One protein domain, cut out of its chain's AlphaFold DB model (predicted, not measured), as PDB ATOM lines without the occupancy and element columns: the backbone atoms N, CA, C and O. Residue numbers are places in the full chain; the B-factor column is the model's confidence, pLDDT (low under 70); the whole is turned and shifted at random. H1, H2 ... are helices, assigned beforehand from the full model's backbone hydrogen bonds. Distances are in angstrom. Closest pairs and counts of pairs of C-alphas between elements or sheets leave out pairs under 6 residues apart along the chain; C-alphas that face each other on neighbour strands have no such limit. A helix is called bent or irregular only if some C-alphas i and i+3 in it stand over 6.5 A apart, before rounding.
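AT A GLANCE: This is residues 198 to 253 of the 301 residues of an uncharacterized protein of Guillardia theta (strain CCMP2712) (UniProt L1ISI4). The model is an open hook of three helices: the long helix H3 is the shank, the short helix H2 makes a corner with it at its first end, and the short helix H1, at the other end of H2, folds back along the same side as H3. H1 and H3 are the two arms of this lopsided U, with empty space between them, and the long arm H3 makes the longest axis. The printed part has 56 residues, with three named helices in the order H1, H2, H3 along the chain and no named strand; the class is all helix. The whole is extended, with a radius of gyration of the C-alphas of 17.3 A, and the C-alphas span 53 by 26 by 8 A.

IN THESE COORDINATES: Find C-alpha 219 at (26.022, 11.243, 9.422); from there H3, residues 219 to 250, runs 46.2 A to C-alpha 250 at (17.149, 56.359, 13.916), and on the way y climbs while x and z change far less. Just before it look for H2, residues 209 to 217, which is 12.3 A from first to last C-alpha. Go back to the first printed residue, C-alpha 198 at (3.693, 26.165, 3.644), and you are at the start of H1, residues 198 to 206, 11.8 A long. None of the three helices is bent.

HOW THE PARTS SIT: Start at the first residues of H3, where it touches H2 with residues 221 to 222 alone. The two touch only at the corner by their link, and only just, with 3 pairs of C-alphas within 8 A. The closest C-alphas are those of Leu 215 and Leu 222, 5.9 A apart. The lines of H2 and H3 are about perpendicular, at 82 degrees. Move on to H1 and you will find that it meets H2 only through their link. H1 and H3 are apart. In the backbones of H1, H2 and H3, every O i to N i+4 pair is within hydrogen-bond range.

THE WHOLE: Look for the two C-alphas farthest apart at Asp 210 and Gly 252, 52.8 A from each other; the first and last printed C-alphas, Leu 198 and Leu 253, are 37.8 A apart. Residues 226 to 244, which belong to H3, stand free, and so do residues 198 to 203, which belong to H1. The printed part has no cut. The links from H1 to H2, with 2 residues, and from H2 to H3, with 1 residue, are tight. In the B-factor column the mean pLDDT of the printed part is 79.0, and residues 240 to 253 are under 70.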
ATOM      1  N   LEU A 198       4.036  26.911   4.860       73.88
ATOM      2  CA  LEU A 198       3.693  26.165   3.644       73.88
ATOM      3  C   LEU A 198       4.893  25.855   2.750       73.88
ATOM      4  O   LEU A 198       4.966  24.757   2.221       73.88
ATOM      5  N   MET A 199       5.848  26.774   2.604       73.38
ATOM      6  CA  MET A 199       7.066  26.520   1.821       73.38
ATOM      7  C   MET A 199       7.965  25.481   2.493       73.38
ATOM      8  O   MET A 199       8.479  24.603   1.814       73.38
ATOM      9  N   VAL A 200       8.104  25.531   3.822       73.62
ATOM     10  CA  VAL A 200       8.858  24.521   4.579       73.62
ATOM     11  C   VAL A 200       8.136  23.177   4.548       73.62
ATOM     12  O   VAL A 200       8.777  22.162   4.309       73.62
ATOM     13  N   ALA A 201       6.813  23.155   4.719       78.00
ATOM     14  CA  ALA A 201       6.018  21.936   4.614       78.00
ATOM     15  C   ALA A 201       6.049  21.349   3.196       78.00
ATOM     16  O   ALA A 201       6.158  20.140   3.044       78.00
ATOM     17  N   PHE A 202       6.006  22.188   2.160       82.19
ATOM     18  CA  PHE A 202       6.123  21.757   0.771       82.19
ATOM     19  C   PHE A 202       7.529  21.243   0.463       82.19
ATOM     20  O   PHE A 202       7.644  20.169  -0.105       82.19
ATOM     21  N   LEU A 203       8.587  21.937   0.899       80.31
ATOM     22  CA  LEU A 203       9.968  21.447   0.809       80.31
ATOM     23  C   LEU A 203      10.132  20.110   1.532       80.31
ATOM     24  O   LEU A 203      10.720  19.203   0.965       80.31
ATOM     25  N   LEU A 204       9.577  19.960   2.737       79.00
ATOM     26  CA  LEU A 204       9.575  18.694   3.480       79.00
ATOM     27  C   LEU A 204       8.816  17.586   2.745       79.00
ATOM     28  O   LEU A 204       9.230  16.433   2.787       79.00
ATOM     29  N   LEU A 205       7.716  17.924   2.074       84.62
ATOM     30  CA  LEU A 205       6.904  16.959   1.336       84.62
ATOM     31  C   LEU A 205       7.570  16.542   0.017       84.62
ATOM     32  O   LEU A 205       7.514  15.372  -0.345       84.62
ATOM     33  N   LEU A 206       8.228  17.477  -0.674       83.00
ATOM     34  CA  LEU A 206       8.941  17.256  -1.938       83.00
ATOM     35  C   LEU A 206      10.283  16.557  -1.730       83.00
ATOM     36  O   LEU A 206      10.700  15.784  -2.585       83.00
ATOM     37  N   LEU A 207      10.935  16.810  -0.591       87.06
ATOM     38  CA  LEU A 207      12.118  16.067  -0.175       87.06
ATOM     39  C   LEU A 207      11.777  14.608   0.132       87.06
ATOM     40  O   LEU A 207      12.688  13.811   0.154       87.06
ATOM     41  N   GLY A 208      10.506  14.260   0.349       89.19
ATOM     42  CA  GLY A 208      10.098  12.889   0.621       89.19
ATOM     43  C   GLY A 208      10.501  12.412   2.019       89.19
ATOM     44  O   GLY A 208      11.475  12.853   2.634       89.19
ATOM     45  N   TRP A 209       9.706  11.494   2.566       85.38
ATOM     46  CA  TRP A 209      10.029  10.865   3.848       85.38
ATOM     47  C   TRP A 209      11.259   9.952   3.731       85.38
ATOM     48  O   TRP A 209      12.056   9.851   4.664       85.38
ATOM     49  N   ASP A 210      11.445   9.340   2.563       88.38
ATOM     50  CA  ASP A 210      12.516   8.380   2.328       88.38
ATOM     51  C   ASP A 210      13.877   9.067   2.169       88.38
ATOM     52  O   ASP A 210      14.853   8.619   2.775       88.38
ATOM     53  N   GLU A 211      13.972  10.203   1.467       88.56
ATOM     54  CA  GLU A 211      15.232  10.946   1.404       88.56
ATOM     55  C   GLU A 211      15.544  11.676   2.715       88.56
ATOM     56  O   GLU A 211      16.718  11.815   3.061       88.56
ATOM     57  N   LEU A 212      14.534  12.077   3.497       85.38
ATOM     58  CA  LEU A 212      14.754  12.583   4.856       85.38
ATOM     59  C   LEU A 212      15.390  11.503   5.747       85.38
ATOM     60  O   LEU A 212      16.356  11.780   6.462       85.38
ATOM     61  N   LEU A 213      14.883  10.267   5.690       88.38
ATOM     62  CA  LEU A 213      15.457   9.139   6.424       88.38
ATOM     63  C   LEU A 213      16.855   8.781   5.917       88.38
ATOM     64  O   LEU A 213      17.739   8.500   6.730       88.38
ATOM     65  N   TRP A 214      17.085   8.839   4.604       92.12
ATOM     66  CA  TRP A 214      18.410   8.648   4.019       92.12
ATOM     67  C   TRP A 214      19.392   9.738   4.477       92.12
ATOM     68  O   TRP A 214      20.521   9.436   4.868       92.12
ATOM     69  N   LEU A 215      18.961  11.000   4.532       88.62
ATOM     70  CA  LEU A 215      19.762  12.112   5.045       88.62
ATOM     71  C   LEU A 215      20.092  11.935   6.537       88.62
ATOM     72  O   LEU A 215      21.221  12.190   6.948       88.62
ATOM     73  N   LEU A 216      19.132  11.457   7.337       87.56
ATOM     74  CA  LEU A 216      19.307  11.193   8.771       87.56
ATOM     75  C   LEU A 216      20.211   9.986   9.062       87.56
ATOM     76  O   LEU A 216      20.926   9.988  10.062       87.56
ATOM     77  N   THR A 217      20.196   8.958   8.209       94.69
ATOM     78  CA  THR A 217      21.012   7.743   8.394       94.69
ATOM     79  C   THR A 217      22.460   7.913   7.950       94.69
ATOM     80  O   THR A 217      23.321   7.156   8.399       94.69
ATOM     81  N   ASN A 218      22.766   8.923   7.130       95.56
ATOM     82  CA  ASN A 218      24.129   9.215   6.703       95.56
ATOM     83  C   ASN A 218      24.722  10.417   7.476       95.56
ATOM     84  O   ASN A 218      24.469  11.571   7.119       95.56
ATOM     85  N   PRO A 219      25.583  10.192   8.493       91.06
ATOM     86  CA  PRO A 219      26.022  11.243   9.422       91.06
ATOM     87  C   PRO A 219      26.832  12.367   8.758       91.06
ATOM     88  O   PRO A 219      26.791  13.510   9.208       91.06
ATOM     89  N   LEU A 220      27.548  12.067   7.669       93.75
ATOM     90  CA  LEU A 220      28.317  13.064   6.917       93.75
ATOM     91  C   LEU A 220      27.418  14.060   6.170       93.75
ATOM     92  O   LEU A 220      27.683  15.259   6.220       93.75
ATOM     93  N   TYR A 221      26.352  13.590   5.515       90.56
ATOM     94  CA  TYR A 221      25.418  14.470   4.802       90.56
ATOM     95  C   TYR A 221      24.573  15.307   5.766       90.56
ATOM     96  O   TYR A 221      24.297  16.475   5.499       90.56
ATOM     97  N   LEU A 222      24.218  14.747   6.922       89.12
ATOM     98  CA  LEU A 222      23.549  15.499   7.977       89.12
ATOM     99  C   LEU A 222      24.429  16.644   8.501       89.12
ATOM    100  O   LEU A 222      23.952  17.767   8.661       89.12
ATOM    101  N   LEU A 223      25.718  16.380   8.740       92.00
ATOM    102  CA  LEU A 223      26.650  17.394   9.229       92.00
ATOM    103  C   LEU A 223      26.835  18.524   8.213       92.00
ATOM    104  O   LEU A 223      26.794  19.693   8.596       92.00
ATOM    105  N   THR A 224      26.986  18.205   6.924       89.50
ATOM    106  CA  THR A 224      27.093  19.235   5.880       89.50
ATOM    107  C   THR A 224      25.803  20.040   5.751       89.50
ATOM    108  O   THR A 224      25.868  21.269   5.701       89.50
ATOM    109  N   PHE A 225      24.634  19.392   5.784       89.06
ATOM    110  CA  PHE A 225      23.339  20.075   5.769       89.06
ATOM    111  C   PHE A 225      23.166  21.022   6.965       89.06
ATOM    112  O   PHE A 225      22.784  22.176   6.779       89.06
ATOM    113  N   LEU A 226      23.505  20.581   8.183       89.06
ATOM    114  CA  LEU A 226      23.457  21.425   9.381       89.06
ATOM    115  C   LEU A 226      24.399  22.625   9.282       89.06
ATOM    116  O   LEU A 226      24.041  23.715   9.721       89.06
ATOM    117  N   LEU A 227      25.577  22.449   8.686       90.94
ATOM    118  CA  LEU A 227      26.540  23.531   8.488       90.94
ATOM    119  C   LEU A 227      25.994  24.578   7.504       90.94
ATOM    120  O   LEU A 227      26.051  25.775   7.790       90.94
ATOM    121  N   PHE A 228      25.371  24.143   6.403       91.62
ATOM    122  CA  PHE A 228      24.665  25.037   5.479       91.62
ATOM    123  C   PHE A 228      23.466  25.730   6.134       91.62
ATOM    124  O   PHE A 228      23.304  26.939   5.975       91.62
ATOM    125  N   ALA A 229      22.655  25.003   6.906       87.12
ATOM    126  CA  ALA A 229      21.520  25.570   7.628       87.12
ATOM    127  C   ALA A 229      21.974  26.605   8.670       87.12
ATOM    128  O   ALA A 229      21.379  27.675   8.768       87.12
ATOM    129  N   ALA A 230      23.059  26.334   9.401       85.19
ATOM    130  CA  ALA A 230      23.650  27.264  10.356       85.19
ATOM    131  C   ALA A 230      24.217  28.513   9.666       85.19
ATOM    132  O   ALA A 230      24.008  29.622  10.151       85.19
ATOM    133  N   ALA A 231      24.875  28.361   8.513       86.62
ATOM    134  CA  ALA A 231      25.361  29.487   7.719       86.62
ATOM    135  C   ALA A 231      24.205  30.343   7.172       86.62
ATOM    136  O   ALA A 231      24.241  31.567   7.287       86.62
ATOM    137  N   ALA A 232      23.152  29.715   6.642       84.56
ATOM    138  CA  ALA A 232      21.957  30.404   6.160       84.56
ATOM    139  C   ALA A 232      21.199  31.105   7.298       84.56
ATOM    140  O   ALA A 232      20.778  32.251   7.143       84.56
ATOM    141  N   ALA A 233      21.073  30.457   8.459       80.12
ATOM    142  CA  ALA A 233      20.494  31.057   9.654       80.12
ATOM    143  C   ALA A 233      21.337  32.245  10.133       80.12
ATOM    144  O   ALA A 233      20.788  33.317  10.370       80.12
ATOM    145  N   GLY A 234      22.663  32.096  10.209       80.69
ATOM    146  CA  GLY A 234      23.586  33.180  10.546       80.69
ATOM    147  C   GLY A 234      23.448  34.364   9.590       80.69
ATOM    148  O   GLY A 234      23.275  35.496  10.037       80.69
ATOM    149  N   TYR A 235      23.403  34.106   8.282       81.44
ATOM    150  CA  TYR A 235      23.153  35.126   7.264       81.44
ATOM    151  C   TYR A 235      21.799  35.825   7.468       81.44
ATOM    152  O   TYR A 235      21.735  37.053   7.540       81.44
ATOM    153  N   TYR A 236      20.721  35.065   7.664       78.44
ATOM    154  CA  TYR A 236      19.390  35.614   7.935       78.44
ATOM    155  C   TYR A 236      19.351  36.478   9.207       78.44
ATOM    156  O   TYR A 236      18.791  37.579   9.201       78.44
ATOM    157  N   PHE A 237      19.985  36.026  10.293       74.06
ATOM    158  CA  PHE A 237      20.097  36.798  11.528       74.06
ATOM    159  C   PHE A 237      20.908  38.078  11.321       74.06
ATOM    160  O   PHE A 237      20.482  39.131  11.789       74.06
ATOM    161  N   THR A 238      22.018  38.038  10.577       75.12
ATOM    162  CA  THR A 238      22.801  39.251  10.284       75.12
ATOM    163  C   THR A 238      22.020  40.281   9.470       75.12
ATOM    164  O   THR A 238      22.127  41.464   9.776       75.12
ATOM    165  N   GLN A 239      21.159  39.881   8.523       72.56
ATOM    166  CA  GLN A 239      20.285  40.839   7.827       72.56
ATOM    167  C   GLN A 239      19.259  41.490   8.766       72.56
ATOM    168  O   GLN A 239      19.057  42.704   8.727       72.56
ATOM    169  N   LYS A 240      18.643  40.713   9.665       65.81
ATOM    170  CA  LYS A 240      17.710  41.271  10.657       65.81
ATOM    171  C   LYS A 240      18.402  42.163  11.691       65.81
ATOM    172  O   LYS A 240      17.832  43.177  12.087       65.81
ATOM    173  N   ILE A 241      19.621  41.821  12.107       64.31
ATOM    174  CA  ILE A 241      20.415  42.617  13.057       64.31
ATOM    175  C   ILE A 241      20.987  43.877  12.382       64.31
ATOM    176  O   ILE A 241      21.042  44.937  13.003       64.31
ATOM    177  N   GLY A 242      21.328  43.806  11.093       58.97
ATOM    178  CA  GLY A 242      21.694  44.965  10.275       58.97
ATOM    179  C   GLY A 242      20.595  46.030  10.271       58.97
ATOM    180  O   GLY A 242      20.869  47.198  10.555       58.97
ATOM    181  N   ASN A 243      19.336  45.611  10.099       56.56
ATOM    182  CA  ASN A 243      18.169  46.496  10.207       56.56
ATOM    183  C   ASN A 243      17.970  47.060  11.628       56.56
ATOM    184  O   ASN A 243      17.534  48.198  11.781       56.56
ATOM    185  N   LEU A 244      18.347  46.325  12.679       56.81
ATOM    186  CA  LEU A 244      18.322  46.825  14.062       56.81
ATOM    187  C   LEU A 244      19.340  47.943  14.306       56.81
ATOM    188  O   LEU A 244      19.042  48.866  15.058       56.81
ATOM    189  N   SER A 245      20.510  47.903  13.663       61.28
ATOM    190  CA  SER A 245      21.492  48.992  13.769       61.28
ATOM    191  C   SER A 245      20.996  50.284  13.106       61.28
ATOM    192  O   SER A 245      21.217  51.370  13.638       61.28
ATOM    193  N   GLN A 246      20.235  50.171  12.011       60.47
ATOM    194  CA  GLN A 246      19.578  51.302  11.349       60.47
ATOM    195  C   GLN A 246      18.423  51.871  12.190       60.47
ATOM    196  O   GLN A 246      18.289  53.088  12.297       60.47
ATOM    197  N   ILE A 247      17.645  51.014  12.859       56.94
ATOM    198  CA  ILE A 247      16.594  51.437  13.802       56.94
ATOM    199  C   ILE A 247      17.209  52.083  15.061       56.94
ATOM    200  O   ILE A 247      16.718  53.108  15.526       56.94
ATOM    201  N   ALA A 248      18.317  51.550  15.587       58.34
ATOM    202  CA  ALA A 248      19.043  52.138  16.717       58.34
ATOM    203  C   ALA A 248      19.671  53.498  16.364       58.34
ATOM    204  O   ALA A 248      19.621  54.423  17.175       58.34
ATOM    205  N   ALA A 249      20.190  53.645  15.138       62.47
ATOM    206  CA  ALA A 249      20.673  54.918  14.611       62.47
ATOM    207  C   ALA A 249      19.533  55.940  14.430       62.47
ATOM    208  O   ALA A 249      19.704  57.100  14.794       62.47
ATOM    209  N   MET A 250      18.354  55.513  13.957       55.00
ATOM    210  CA  MET A 250      17.149  56.359  13.916       55.00
ATOM    211  C   MET A 250      16.670  56.789  15.311       55.00
ATOM    212  O   MET A 250      16.157  57.893  15.465       55.00
ATOM    213  N   LEU A 251      16.865  55.951  16.331       62.62
ATOM    214  CA  LEU A 251      16.518  56.240  17.729       62.62
ATOM    215  C   LEU A 251      17.622  56.995  18.497       62.62
ATOM    216  O   LEU A 251      17.494  57.206  19.701       62.62
ATOM    217  N   GLY A 252      18.711  57.400  17.832       65.50
ATOM    218  CA  GLY A 252      19.809  58.154  18.447       65.50
ATOM    219  C   GLY A 252      20.663  57.357  19.442       65.50
ATOM    220  O   GLY A 252      21.478  57.938  20.161       65.50
ATOM    221  N   LEU A 253      20.513  56.029  19.494       67.69
ATOM    222  CA  LEU A 253      21.302  55.154  20.356       67.69
ATOM    223  C   LEU A 253      22.609  54.794  19.645       67.69
ATOM    224  O   LEU A 253      22.692  53.838  18.874       67.69
TER     225      LEU A 253